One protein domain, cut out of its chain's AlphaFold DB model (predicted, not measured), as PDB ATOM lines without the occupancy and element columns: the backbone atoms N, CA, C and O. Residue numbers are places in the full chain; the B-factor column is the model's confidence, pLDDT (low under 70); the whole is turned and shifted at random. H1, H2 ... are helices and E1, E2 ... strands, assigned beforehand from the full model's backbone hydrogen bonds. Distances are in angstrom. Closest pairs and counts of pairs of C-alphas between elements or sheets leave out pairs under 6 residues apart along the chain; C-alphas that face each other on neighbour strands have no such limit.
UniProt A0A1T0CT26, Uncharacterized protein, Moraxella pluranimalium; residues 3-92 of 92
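What this domain is: This is residues 3 to 92 of the 92 residues of an uncharacterized protein of Moraxella pluranimalium (UniProt A0A1T0CT26). A twisted sheet of six strands curls round helix H2, while H1 packs over edge strand E2 on the same face, making two layers, helices over one face of a sheet. The long E3 and E4 hairpin runs out to one far end of the domain at Glu 41 and makes much of its length. The 90 printed residues hold two named helices and six named strands, in the chain order E1 H1 E2 E3 E4 E5 H2 E6. The sheet's order is E2, E3, E4, E5, E1, E6, all antiparallel, and the class is mixed, helices and strands. The whole is compact, with a radius of gyration of the C-alphas of 12.8 A, yet elongated, spanning 42 by 25 by 23 A.

How they stand to each other: Begin at edge strand E2, residues 23 to 26, where N 24 and O 33 of E3, residues 31 to 40, are 2.9 A apart, within hydrogen-bond range. Next comes E4, residues 42 to 55: look for N 34 and O 48 at 3.0 A. E4 bends by 53 degrees at residue 52, and its residues 52 to 55 pair with E5, residues 59 to 63, with N 53 and O 61 at 2.9 A. E2, E3, E4 and E5 form a meander, each strand the antiparallel neighbour of the one before. Beyond E5 find E1, residues 3 to 6, with N 5 and O 60 at 2.8 A, then edge strand E6, residues 88 to 91, with N 4 and O 90 at 2.8 A. H1, residues 10 to 20, is over E2 at a height of 8.5 A over the sheet; at 29 degrees on the local plane it only just runs along the strands. Its closest C-alphas to E2 are those of Met 17 and Ser 23, 5.1 A apart. H2, residues 69 to 83, is on the same face, and its closest C-alphas to E6 are those of Leu 77 and Phe 89, 7.6 A apart. E5, H2 and E6 make a split strand-helix-strand unit, two strands running the same way with E1 between them in the sheet; its crossover is right-handed. H1 and H2 are close but not clearly touching, about perpendicular at 78 degrees, with the C-alphas of Leu 16 and Ala 83 closest at 7.8 A. Every O i to N i+4 pair in H1 is within hydrogen-bond range, against 8 of 11 in H2.

Where its parts are: Find C-alpha 3 at (-38.794, -43.560, -29.462), where E1 begins its 9.9 A. H1 measures 15.3 A, E2 10.1 A and E3 28.1 A; E4 runs 37.0 A from C-alpha 42 at (-28.996, -55.021, -55.423). E5 measures 13.5 A and H2 20.2 A. E6, 10.2 A, ends at C-alpha 91, (-41.585, -46.934, -27.358).

The domain as a whole: The C-alphas of Glu 41 and Ala 57, the two farthest apart, are 42.6 A apart. The printed part has no cut and no long link. Its mean pLDDT is 85.1; look at residues 38 to 44 for the values under 70.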
ATOM      1  N   LEU A   3     -39.937 -42.876 -30.058       92.00
ATOM      2  CA  LEU A   3     -38.794 -43.560 -29.462       92.00
ATOM      3  C   LEU A   3     -38.176 -42.655 -28.398       92.00
ATOM      4  O   LEU A   3     -37.767 -41.532 -28.680       92.00
ATOM      5  N   ILE A   4     -38.055 -43.176 -27.187       93.38
ATOM      6  CA  ILE A   4     -37.382 -42.514 -26.077       93.38
ATOM      7  C   ILE A   4     -36.072 -43.249 -25.807       93.38
ATOM      8  O   ILE A   4     -36.071 -44.437 -25.479       93.38
ATOM      9  N   ILE A   5     -34.956 -42.531 -25.915       93.75
ATOM     10  CA  ILE A   5     -33.609 -43.029 -25.625       93.75
ATOM     11  C   ILE A   5     -33.151 -42.422 -24.304       93.75
ATOM     12  O   ILE A   5     -32.988 -41.206 -24.215       93.75
ATOM     13  N   LYS A   6     -32.906 -43.247 -23.284       94.69
ATOM     14  CA  LYS A   6     -32.394 -42.781 -21.986       94.69
ATOM     15  C   LYS A   6     -30.967 -43.256 -21.774       94.69
ATOM     16  O   LYS A   6     -30.682 -44.451 -21.862       94.69
ATOM     17  N   LEU A   7     -30.079 -42.313 -21.475       92.88
ATOM     18  CA  LEU A   7     -28.665 -42.583 -21.243       92.88
ATOM     19  C   LEU A   7     -28.047 -41.488 -20.373       92.88
ATOM     20  O   LEU A   7     -28.296 -40.307 -20.571       92.88
ATOM     21  N   SER A   8     -27.186 -41.871 -19.433       88.31
ATOM     22  CA  SER A   8     -26.469 -40.921 -18.568       88.31
ATOM     23  C   SER A   8     -25.263 -40.259 -19.240       88.31
ATOM     24  O   SER A   8     -24.729 -39.277 -18.731       88.31
ATOM     25  N   ASN A   9     -24.798 -40.805 -20.365       89.12
ATOM     26  CA  ASN A   9     -23.646 -40.310 -21.103       89.12
ATOM     27  C   ASN A   9     -23.865 -40.413 -22.617       89.12
ATOM     28  O   ASN A   9     -23.448 -41.374 -23.265       89.12
ATOM     29  N   PHE A  10     -24.468 -39.374 -23.185       89.38
ATOM     30  CA  PHE A  10     -24.714 -39.261 -24.620       89.38
ATOM     31  C   PHE A  10     -23.453 -39.225 -25.488       89.38
ATOM     32  O   PHE A  10     -23.506 -39.621 -26.651       89.38
ATOM     33  N   LYS A  11     -22.296 -38.858 -24.923       89.12
ATOM     34  CA  LYS A  11     -21.028 -38.908 -25.656       89.12
ATOM     35  C   LYS A  11     -20.656 -40.338 -26.059       89.12
ATOM     36  O   LYS A  11     -20.228 -40.546 -27.185       89.12
ATOM     37  N   LYS A  12     -20.907 -41.335 -25.196       89.06
ATOM     38  CA  LYS A  12     -20.702 -42.754 -25.554       89.06
ATOM     39  C   LYS A  12     -21.532 -43.161 -26.771       89.06
ATOM     40  O   LYS A  12     -21.044 -43.902 -27.616       89.06
ATOM     41  N   LEU A  13     -22.777 -42.689 -26.842       89.44
ATOM     42  CA  LEU A  13     -23.664 -42.969 -27.965       89.44
ATOM     43  C   LEU A  13     -23.126 -42.328 -29.249       89.44
ATOM     44  O   LEU A  13     -23.006 -43.015 -30.255       89.44
ATOM     45  N   GLN A  14     -22.729 -41.056 -29.204       89.31
ATOM     46  CA  GLN A  14     -22.149 -40.360 -30.358       89.31
ATOM     47  C   GLN A  14     -20.860 -41.021 -30.864       89.31
ATOM     48  O   GLN A  14     -20.710 -41.246 -32.069       89.31
ATOM     49  N   ASP A  15     -19.955 -41.377 -29.948       89.56
ATOM     50  CA  ASP A  15     -18.702 -42.062 -30.267       89.56
ATOM     51  C   ASP A  15     -18.974 -43.434 -30.906       89.56
ATOM     52  O   ASP A  15     -18.323 -43.805 -31.883       89.56
ATOM     53  N   LEU A  16     -19.953 -44.183 -30.386       86.94
ATOM     54  CA  LEU A  16     -20.349 -45.473 -30.945       86.94
ATOM     55  C   LEU A  16     -20.888 -45.329 -32.372       86.94
ATOM     56  O   LEU A  16     -20.464 -46.077 -33.254       86.94
ATOM     57  N   MET A  17     -21.797 -44.378 -32.606       84.44
ATOM     58  CA  MET A  17     -22.384 -44.158 -33.932       84.44
ATOM     59  C   MET A  17     -21.295 -43.856 -34.958       84.44
ATOM     60  O   MET A  17     -21.185 -44.563 -35.955       84.44
ATOM     61  N   THR A  18     -20.421 -42.900 -34.636       80.19
ATOM     62  CA  THR A  18     -19.367 -42.419 -35.539       80.19
ATOM     63  C   THR A  18     -18.344 -43.505 -35.887       80.19
ATOM     64  O   THR A  18     -17.842 -43.545 -37.007       80.19
ATOM     65  N   ASN A  19     -18.011 -44.388 -34.938       78.75
ATOM     66  CA  ASN A  19     -16.920 -45.352 -35.102       78.75
ATOM     67  C   ASN A  19     -17.365 -46.750 -35.551       78.75
ATOM     68  O   ASN A  19     -16.533 -47.533 -36.002       78.75
ATOM     69  N   SER A  20     -18.628 -47.129 -35.340       74.81
ATOM     70  CA  SER A  20     -19.067 -48.533 -35.462       74.81
ATOM     71  C   SER A  20     -20.315 -48.739 -36.315       74.81
ATOM     72  O   SER A  20     -20.648 -49.882 -36.641       74.81
ATOM     73  N   PHE A  21     -20.995 -47.665 -36.702       73.06
ATOM     74  CA  PHE A  21     -22.198 -47.717 -37.518       73.06
ATOM     75  C   PHE A  21     -22.047 -46.801 -38.732       73.06
ATOM     76  O   PHE A  21     -21.276 -45.847 -38.720       73.06
ATOM     77  N   LEU A  22     -22.822 -47.058 -39.787       78.56
ATOM     78  CA  LEU A  22     -23.061 -46.052 -40.826       78.56
ATOM     79  C   LEU A  22     -24.080 -45.041 -40.286       78.56
ATOM     80  O   LEU A  22     -25.205 -44.957 -40.768       78.56
ATOM     81  N   SER A  23     -23.729 -44.363 -39.197       84.75
ATOM     82  CA  SER A  23     -24.629 -43.496 -38.451       84.75
ATOM     83  C   SER A  23     -23.881 -42.340 -37.807       84.75
ATOM     84  O   SER A  23     -22.746 -42.484 -37.363       84.75
ATOM     85  N   THR A  24     -24.546 -41.198 -37.713       87.62
ATOM     86  CA  THR A  24     -24.057 -39.997 -37.043       87.62
ATOM     87  C   THR A  24     -25.170 -39.407 -36.192       87.62
ATOM     88  O   THR A  24     -26.299 -39.256 -36.654       87.62
ATOM     89  N   ILE A  25     -24.844 -39.071 -34.945       89.25
ATOM     90  CA  ILE A  25     -25.701 -38.275 -34.063       89.25
ATOM     91  C   ILE A  25     -25.065 -36.903 -33.901       89.25
ATOM     92  O   ILE A  25     -23.904 -36.795 -33.491       89.25
ATOM     93  N   ASP A  26     -25.847 -35.874 -34.198       89.75
ATOM     94  CA  ASP A  26     -25.493 -34.480 -33.995       89.75
ATOM     95  C   ASP A  26     -26.426 -33.884 -32.935       89.75
ATOM     96  O   ASP A  26     -27.598 -33.608 -33.181       89.75
ATOM     97  N   PHE A  27     -25.905 -33.705 -31.720       88.75
ATOM     98  CA  PHE A  27     -26.660 -33.100 -30.622       88.75
ATOM     99  C   PHE A  27     -26.835 -31.586 -30.765       88.75
ATOM    100  O   PHE A  27     -27.750 -31.040 -30.153       88.75
ATOM    101  N   GLU A  28     -25.980 -30.906 -31.537       89.94
ATOM    102  CA  GLU A  28     -26.118 -29.469 -31.789       89.94
ATOM    103  C   GLU A  28     -27.261 -29.215 -32.774       89.94
ATOM    104  O   GLU A  28     -28.083 -28.328 -32.548       89.94
ATOM    105  N   GLN A  29     -27.346 -30.033 -33.827       90.44
ATOM    106  CA  GLN A  29     -28.447 -29.995 -34.794       90.44
ATOM    107  C   GLN A  29     -29.700 -30.725 -34.298       90.44
ATOM    108  O   GLN A  29     -30.781 -30.481 -34.820       90.44
ATOM    109  N   GLN A  30     -29.575 -31.541 -33.246       93.12
ATOM    110  CA  GLN A  30     -30.637 -32.395 -32.708       93.12
ATOM    111  C   GLN A  30     -31.147 -33.412 -33.733       93.12
ATOM    112  O   GLN A  30     -32.347 -33.622 -33.903       93.12
ATOM    113  N   GLU A  31     -30.204 -34.066 -34.406       93.31
ATOM    114  CA  GLU A  31     -30.486 -35.011 -35.474       93.31
ATOM    115  C   GLU A  31     -29.758 -36.336 -35.255       93.31
ATOM    116  O   GLU A  31     -28.623 -36.403 -34.772       93.31
ATOM    117  N   TRP A  32     -30.404 -37.416 -35.677       91.19
ATOM    118  CA  TRP A  32     -29.788 -38.723 -35.816       91.19
ATOM    119  C   TRP A  32     -29.971 -39.229 -37.236       91.19
ATOM    120  O   TRP A  32     -31.082 -39.511 -37.684       91.19
ATOM    121  N   GLN A  33     -28.853 -39.383 -37.934       89.56
ATOM    122  CA  GLN A  33     -28.806 -39.993 -39.247       89.56
ATOM    123  C   GLN A  33     -28.258 -41.413 -39.146       89.56
ATOM    124  O   GLN A  33     -27.266 -41.671 -38.457       89.56
ATOM    125  N   PHE A  34     -28.845 -42.342 -39.890       85.38
ATOM    126  CA  PHE A  34     -28.201 -43.620 -40.153       85.38
ATOM    127  C   PHE A  34     -28.561 -44.177 -41.521       85.38
ATOM    128  O   PHE A  34     -29.575 -43.833 -42.130       85.38
ATOM    129  N   THR A  35     -27.711 -45.084 -41.975       81.88
ATOM    130  CA  THR A  35     -27.827 -45.783 -43.242       81.88
ATOM    131  C   THR A  35     -27.925 -47.279 -42.991       81.88
ATOM    132  O   THR A  35     -27.113 -47.855 -42.263       81.88
ATOM    133  N   ILE A  36     -28.896 -47.914 -43.641       78.00
ATOM    134  CA  ILE A  36     -29.029 -49.368 -43.694       78.00
ATOM    135  C   ILE A  36     -28.668 -49.828 -45.101       78.00
ATOM    136  O   ILE A  36     -29.150 -49.270 -46.088       78.00
ATOM    137  N   LEU A  37     -27.826 -50.856 -45.173       75.25
ATOM    138  CA  LEU A  37     -27.529 -51.585 -46.401       75.25
ATOM    139  C   LEU A  37     -28.350 -52.873 -46.379       75.25
ATOM    140  O   LEU A  37     -28.104 -53.747 -45.546       75.25
ATOM    141  N   THR A  38     -29.347 -52.986 -47.252       68.81
ATOM    142  CA  THR A  38     -30.148 -54.213 -47.344       68.81
ATOM    143  C   THR A  38     -29.492 -55.185 -48.323       68.81
ATOM    144  O   THR A  38     -29.356 -54.867 -49.503       68.81
ATOM    145  N   ASN A  39     -29.131 -56.386 -47.860       61.44
ATOM    146  CA  ASN A  39     -28.624 -57.469 -48.713       61.44
ATOM    147  C   ASN A  39     -29.777 -58.125 -49.500       61.44
ATOM    148  O   ASN A  39     -30.246 -59.201 -49.130       61.44
ATOM    149  N   GLN A  40     -30.259 -57.494 -50.573       52.53
ATOM    150  CA  GLN A  40     -31.249 -58.094 -51.479       52.53
ATOM    151  C   GLN A  40     -30.846 -57.908 -52.943       52.53
ATOM    152  O   GLN A  40     -31.398 -57.045 -53.605       52.53
ATOM    153  N   GLU A  41     -29.888 -58.709 -53.438       53.81
ATOM    154  CA  GLU A  41     -29.432 -58.839 -54.853       53.81
ATOM    155  C   GLU A  41     -28.983 -57.550 -55.590       53.81
ATOM    156  O   GLU A  41     -28.309 -57.615 -56.615       53.81
ATOM    157  N   ILE A  42     -29.293 -56.386 -55.034       58.66
ATOM    158  CA  ILE A  42     -28.996 -55.021 -55.423       58.66
ATOM    159  C   ILE A  42     -28.752 -54.327 -54.080       58.66
ATOM    160  O   ILE A  42     -29.642 -54.311 -53.230       58.66
ATOM    161  N   ASP A  43     -27.551 -53.798 -53.853       60.28
ATOM    162  CA  ASP A  43     -27.247 -53.057 -52.627       60.28
ATOM    163  C   ASP A  43     -28.086 -51.771 -52.602       60.28
ATOM    164  O   ASP A  43     -27.725 -50.754 -53.198       60.28
ATOM    165  N   VAL A  44     -29.253 -51.828 -51.957       65.81
ATOM    166  CA  VAL A  44     -30.092 -50.651 -51.738       65.81
ATOM    167  C   VAL A  44     -29.627 -49.975 -50.458       65.81
ATOM    168  O   VAL A  44     -29.664 -50.547 -49.366       65.81
ATOM    169  N   GLU A  45     -29.173 -48.734 -50.613       80.06
ATOM    170  CA  GLU A  45     -28.828 -47.853 -49.509       80.06
ATOM    171  C   GLU A  45     -30.077 -47.074 -49.081       80.06
ATOM    172  O   GLU A  45     -30.578 -46.231 -49.829       80.06
ATOM    173  N   ILE A  46     -30.576 -47.336 -47.871       78.88
ATOM    174  CA  ILE A  46     -31.683 -46.571 -47.289       78.88
ATOM    175  C   ILE A  46     -31.121 -45.650 -46.211       78.88
ATOM    176  O   ILE A  46     -30.531 -46.110 -45.232       78.88
ATOM    177  N   ARG A  47     -31.319 -44.342 -46.394       84.62
ATOM    178  CA  ARG A  47     -30.914 -43.309 -45.437       84.62
ATOM    179  C   ARG A  47     -32.119 -42.826 -44.653       84.62
ATOM    180  O   ARG A  47     -33.105 -42.396 -45.246       84.62
ATOM    181  N   TYR A  48     -31.988 -42.835 -43.336       85.62
ATOM    182  CA  TYR A  48     -32.961 -42.258 -42.428       85.62
ATOM    183  C   TYR A  48     -32.361 -41.049 -41.720       85.62
ATOM    184  O   TYR A  48     -31.189 -41.060 -41.338       85.62
ATOM    185  N   LEU A  49     -33.189 -40.023 -41.549       89.06
ATOM    186  CA  LEU A  49     -32.888 -38.835 -40.768       89.06
ATOM    187  C   LEU A  49     -34.012 -38.633 -39.758       89.06
ATOM    188  O   LEU A  49     -35.159 -38.393 -40.140       89.06
ATOM    189  N   PHE A  50     -33.669 -38.730 -38.483       89.94
ATOM    190  CA  PHE A  50     -34.568 -38.484 -37.372       89.94
ATOM    191  C   PHE A  50     -34.235 -37.156 -36.716       89.94
ATOM    192  O   PHE A  50     -33.079 -36.889 -36.402       89.94
ATOM    193  N   GLN A  51     -35.262 -36.347 -36.491       91.69
ATOM    194  CA  GLN A  51     -35.175 -35.114 -35.716       91.69
ATOM    195  C   GLN A  51     -35.537 -35.429 -34.265       91.69
ATOM    196  O   GLN A  51     -36.435 -36.240 -34.025       91.69
ATOM    197  N   PHE A  52     -34.850 -34.816 -33.305       93.38
ATOM    198  CA  PHE A  52     -35.228 -34.950 -31.902       93.38
ATOM    199  C   PHE A  52     -36.385 -34.000 -31.619       93.38
ATOM    200  O   PHE A  52     -36.285 -32.796 -31.852       93.38
ATOM    201  N   ASP A  53     -37.474 -34.527 -31.075       92.88
ATOM    202  CA  ASP A  53     -38.563 -33.691 -30.570       92.88
ATOM    203  C   ASP A  53     -38.178 -33.045 -29.238       92.88
ATOM    204  O   ASP A  53     -38.583 -31.923 -28.930       92.88
ATOM    205  N   HIS A  54     -37.381 -33.758 -28.439       91.12
ATOM    206  CA  HIS A  54     -36.899 -33.281 -27.155       91.12
ATOM    207  C   HIS A  54     -35.518 -33.853 -26.823       91.12
ATOM    208  O   HIS A  54     -35.257 -35.039 -27.019       91.12
ATOM    209  N   LEU A  55     -34.649 -33.015 -26.252       91.69
ATOM    210  CA  LEU A  55     -33.333 -33.400 -25.746       91.69
ATOM    211  C   LEU A  55     -33.098 -32.777 -24.367       91.69
ATOM    212  O   LEU A  55     -33.220 -31.565 -24.178       91.69
ATOM    213  N   ASN A  56     -32.694 -33.603 -23.407       90.69
ATOM    214  CA  ASN A  56     -32.182 -33.156 -22.117       90.69
ATOM    215  C   ASN A  56     -30.968 -33.994 -21.683       90.69
ATOM    216  O   ASN A  56     -30.500 -34.865 -22.409       90.69
ATOM    217  N   ALA A  57     -30.445 -33.730 -20.483       88.12
ATOM    218  CA  ALA A  57     -29.209 -34.348 -19.998       88.12
ATOM    219  C   ALA A  57     -29.236 -35.888 -19.910       88.12
ATOM    220  O   ALA A  57     -28.170 -36.493 -19.858       88.12
ATOM    221  N   HIS A  58     -30.418 -36.516 -19.880       90.81
ATOM    222  CA  HIS A  58     -30.551 -37.966 -19.695       90.81
ATOM    223  C   HIS A  58     -31.461 -38.649 -20.722       90.81
ATOM    224  O   HIS A  58     -31.596 -39.873 -20.680       90.81
ATOM    225  N   GLN A  59     -32.113 -37.888 -21.601       94.38
ATOM    226  CA  GLN A  59     -33.153 -38.400 -22.485       94.38
ATOM    227  C   GLN A  59     -33.181 -37.675 -23.835       94.38
ATOM    228  O   GLN A  59     -33.057 -36.451 -23.886       94.38
ATOM    229  N   ILE A  60     -33.400 -38.454 -24.897       94.25
ATOM    230  CA  ILE A  60     -33.759 -38.004 -26.246       94.25
ATOM    231  C   ILE A  60     -35.140 -38.570 -26.564       94.25
ATOM    232  O   ILE A  60     -35.404 -39.742 -26.287       94.25
ATOM    233  N   GLU A  61     -35.996 -37.761 -27.163       94.12
ATOM    234  CA  GLU A  61     -37.276 -38.180 -27.728       94.12
ATOM    235  C   GLU A  61     -37.238 -37.978 -29.236       94.12
ATOM    236  O   GLU A  61     -36.778 -36.940 -29.716       94.12
ATOM    237  N   ILE A  62     -37.675 -38.995 -29.972       92.25
ATOM    238  CA  ILE A  62     -37.590 -39.054 -31.425       92.25
ATOM    239  C   ILE A  62     -38.905 -39.571 -31.997       92.25
ATOM    240  O   ILE A  62     -39.298 -40.716 -31.755       92.25
ATOM    241  N   TYR A  63     -39.546 -38.777 -32.846       89.81
ATOM    242  CA  TYR A  63     -40.707 -39.206 -33.600       89.81
ATOM    243  C   TYR A  63     -40.276 -40.029 -34.816       89.81
ATOM    244  O   TYR A  63     -39.937 -39.515 -35.884       89.81
ATOM    245  N   CYS A  64     -40.314 -41.349 -34.661       83.19
ATOM    246  CA  CYS A  64     -40.022 -42.294 -35.729       83.19
ATOM    247  C   CYS A  64     -41.251 -42.435 -36.638       83.19
ATOM    248  O   CYS A  64     -42.137 -43.260 -36.392       83.19
ATOM    249  N   ASN A  65     -41.341 -41.596 -37.674       76.44
ATOM    250  CA  ASN A  65     -42.372 -41.701 -38.706       76.44
ATOM    251  C   ASN A  65     -41.817 -42.367 -39.972       76.44
ATOM    252  O   ASN A  65     -40.769 -41.967 -40.471       76.44
ATOM    253  N   GLY A  66     -42.539 -43.350 -40.512       71.94
ATOM    254  CA  GLY A  66     -42.209 -43.975 -41.798       71.94
ATOM    255  C   GLY A  66     -41.056 -44.982 -41.775       71.94
ATOM    256  O   GLY A  66     -40.652 -45.441 -42.840       71.94
ATOM    257  N   MET A  67     -40.542 -45.340 -40.598       78.81
ATOM    258  CA  MET A  67     -39.595 -46.441 -40.447       78.81
ATOM    259  C   MET A  67     -40.325 -47.723 -40.048       78.81
ATOM    260  O   MET A  67     -41.277 -47.672 -39.276       78.81
ATOM    261  N   ASP A  68     -39.863 -48.855 -40.570       82.12
ATOM    262  CA  ASP A  68     -40.305 -50.175 -40.132       82.12
ATOM    263  C   ASP A  68     -39.800 -50.466 -38.704       82.12
ATOM    264  O   ASP A  68     -38.594 -50.403 -38.426       82.12
ATOM    265  N   ASP A  69     -40.734 -50.765 -37.799       81.06
ATOM    266  CA  ASP A  69     -40.470 -51.025 -36.383       81.06
ATOM    267  C   ASP A  69     -39.525 -52.213 -36.166       81.06
ATOM    268  O   ASP A  69     -38.706 -52.175 -35.242       81.06
ATOM    269  N   ASP A  70     -39.615 -53.253 -37.000       82.31
ATOM    270  CA  ASP A  70     -38.773 -54.441 -36.880       82.31
ATOM    271  C   ASP A  70     -37.335 -54.100 -37.269       82.31
ATOM    272  O   ASP A  70     -36.401 -54.449 -36.549       82.31
ATOM    273  N   ILE A  71     -37.146 -53.332 -38.342       80.94
ATOM    274  CA  ILE A  71     -35.816 -52.861 -38.746       80.94
ATOM    275  C   ILE A  71     -35.213 -51.979 -37.644       80.94
ATOM    276  O   ILE A  71     -34.065 -52.170 -37.242       80.94
ATOM    277  N   LEU A  72     -35.986 -51.033 -37.103       83.19
ATOM    278  CA  LEU A  72     -35.510 -50.156 -36.032       83.19
ATOM    279  C   LEU A  72     -35.083 -50.971 -34.806       83.19
ATOM    280  O   LEU A  72     -33.963 -50.822 -34.312       83.19
ATOM    281  N   ARG A  73     -35.954 -51.859 -34.322       81.56
ATOM    282  CA  ARG A  73     -35.703 -52.651 -33.113       81.56
ATOM    283  C   ARG A  73     -34.571 -53.651 -33.310       81.56
ATOM    284  O   ARG A  73     -33.632 -53.668 -32.510       81.56
ATOM    285  N   TYR A  74     -34.655 -54.483 -34.345       79.06
ATOM    286  CA  TYR A  74     -33.773 -55.634 -34.494       79.06
ATOM    287  C   TYR A  74     -32.425 -55.285 -35.112       79.06
ATOM    288  O   TYR A  74     -31.412 -55.806 -34.637       79.06
ATOM    289  N   ASP A  75     -32.382 -54.370 -36.082       76.56
ATOM    290  CA  ASP A  75     -31.138 -54.077 -36.796       76.56
ATOM    291  C   ASP A  75     -30.353 -52.920 -36.188       76.56
ATOM    292  O   ASP A  75     -29.141 -52.841 -36.389       76.56
ATOM    293  N   ILE A  76     -30.997 -52.030 -35.431       82.38
ATOM    294  CA  ILE A  76     -30.345 -50.818 -34.923       82.38
ATOM    295  C   ILE A  76     -30.288 -50.821 -33.407       82.38
ATOM    296  O   ILE A  76     -29.197 -50.890 -32.834       82.38
ATOM    297  N   LEU A  77     -31.446 -50.774 -32.749       89.12
ATOM    298  CA  LEU A  77     -31.501 -50.599 -31.299       89.12
ATOM    299  C   LEU A  77     -30.836 -51.768 -30.566       89.12
ATOM    300  O   LEU A  77     -30.042 -51.533 -29.658       89.12
ATOM    301  N   ASN A  78     -31.033 -53.009 -31.018       87.62
ATOM    302  CA  ASN A  78     -30.351 -54.175 -30.445       87.62
ATOM    303  C   ASN A  78     -28.822 -54.099 -30.561       87.62
ATOM    304  O   ASN A  78     -28.108 -54.468 -29.626       87.62
ATOM    305  N   ARG A  79     -28.289 -53.606 -31.686       85.56
ATOM    306  CA  ARG A  79     -26.836 -53.464 -31.864       85.56
ATOM    307  C   ARG A  79     -26.272 -52.375 -30.957       85.56
ATOM    308  O   ARG A  79     -25.209 -52.568 -30.371       85.56
ATOM    309  N   ILE A  80     -26.989 -51.262 -30.811       89.19
ATOM    310  CA  ILE A  80     -26.608 -50.190 -29.887       89.19
ATOM    311  C   ILE A  80     -26.650 -50.705 -28.448       89.19
ATOM    312  O   ILE A  80     -25.683 -50.519 -27.717       89.19
ATOM    313  N   GLN A  81     -27.715 -51.407 -28.053       91.31
ATOM    314  CA  GLN A  81     -27.855 -51.951 -26.702       91.31
ATOM    315  C   GLN A  81     -26.806 -53.023 -26.391       91.31
ATOM    316  O   GLN A  81     -26.309 -53.090 -25.272       91.31
ATOM    317  N   SER A  82     -26.389 -53.820 -27.379       90.00
ATOM    318  CA  SER A  82     -25.269 -54.751 -27.202       90.00
ATOM    319  C   SER A  82     -23.940 -54.037 -26.926       90.00
ATOM    320  O   SER A  82     -23.079 -54.616 -26.264       90.00
ATOM    321  N   ALA A  83     -23.746 -52.824 -27.449       89.44
ATOM    322  CA  ALA A  83     -22.527 -52.037 -27.259       89.44
ATOM    323  C   ALA A  83     -22.593 -51.106 -26.035       89.44
ATOM    324  O   ALA A  83     -21.564 -50.819 -25.424       89.44
ATOM    325  N   ILE A  84     -23.792 -50.654 -25.661       92.44
ATOM    326  CA  ILE A  84     -24.075 -49.805 -24.497       92.44
ATOM    327  C   ILE A  84     -25.196 -50.481 -23.690       92.44
ATOM    328  O   ILE A  84     -26.354 -50.085 -23.809       92.44
ATOM    329  N   PRO A  85     -24.893 -51.513 -22.880       92.50
ATOM    330  CA  PRO A  85     -25.917 -52.282 -22.163       92.50
ATOM    331  C   PRO A  85     -26.766 -51.452 -21.198       92.50
ATOM    332  O   PRO A  85     -27.888 -51.835 -20.879       92.50
ATOM    333  N   GLU A  86     -26.243 -50.322 -20.721       93.88
ATOM    334  CA  GLU A  86     -26.958 -49.400 -19.839       93.88
ATOM    335  C   GLU A  86     -27.968 -48.485 -20.555       93.88
ATOM    336  O   GLU A  86     -28.698 -47.761 -19.878       93.88
ATOM    337  N   ILE A  87     -28.004 -48.473 -21.895       94.50
ATOM    338  CA  ILE A  87     -28.974 -47.672 -22.649       94.50
ATOM    339  C   ILE A  87     -30.374 -48.275 -22.524       94.50
ATOM    340  O   ILE A  87     -30.549 -49.497 -22.565       94.50
ATOM    341  N   ILE A  88     -31.381 -47.415 -22.388       94.81
ATOM    342  CA  ILE A  88     -32.786 -47.824 -22.330       94.81
ATOM    343  C   ILE A  88     -33.515 -47.234 -23.533       94.81
ATOM    344  O   ILE A  88     -33.416 -46.033 -23.793       94.81
ATOM    345  N   PHE A  89     -34.261 -48.088 -24.231       93.75
ATOM    346  CA  PHE A  89     -35.155 -47.719 -25.321       93.75
ATOM    347  C   PHE A  89     -36.599 -47.999 -24.911       93.75
ATOM    348  O   PHE A  89     -36.947 -49.149 -24.645       93.75
ATOM    349  N   ASP A  90     -37.433 -46.963 -24.887       92.06
ATOM    350  CA  ASP A  90     -38.871 -47.076 -24.641       92.06
ATOM    351  C   ASP A  90     -39.639 -46.601 -25.882       92.06
ATOM    352  O   ASP A  90     -39.290 -45.585 -26.479       92.06
ATOM    353  N   PHE A  91     -40.698 -47.317 -26.257       89.12
ATOM    354  CA  PHE A  91     -41.585 -46.934 -27.358       89.12
ATOM    355  C   PHE A  91     -42.950 -46.504 -26.815       89.12
ATOM    356  O   PHE A  91     -43.510 -47.209 -25.970       89.12
ATOM    357  N   GLN A  92     -43.472 -45.376 -27.304       85.94
ATOM    358  CA  GLN A  92     -44.790 -44.823 -26.960       85.94
ATOM    359  C   GLN A  92     -45.651 -44.552 -28.199       85.94
ATOM    360  O   GLN A  92     -45.101 -44.208 -29.277       85.94
TER     361      GLN A  92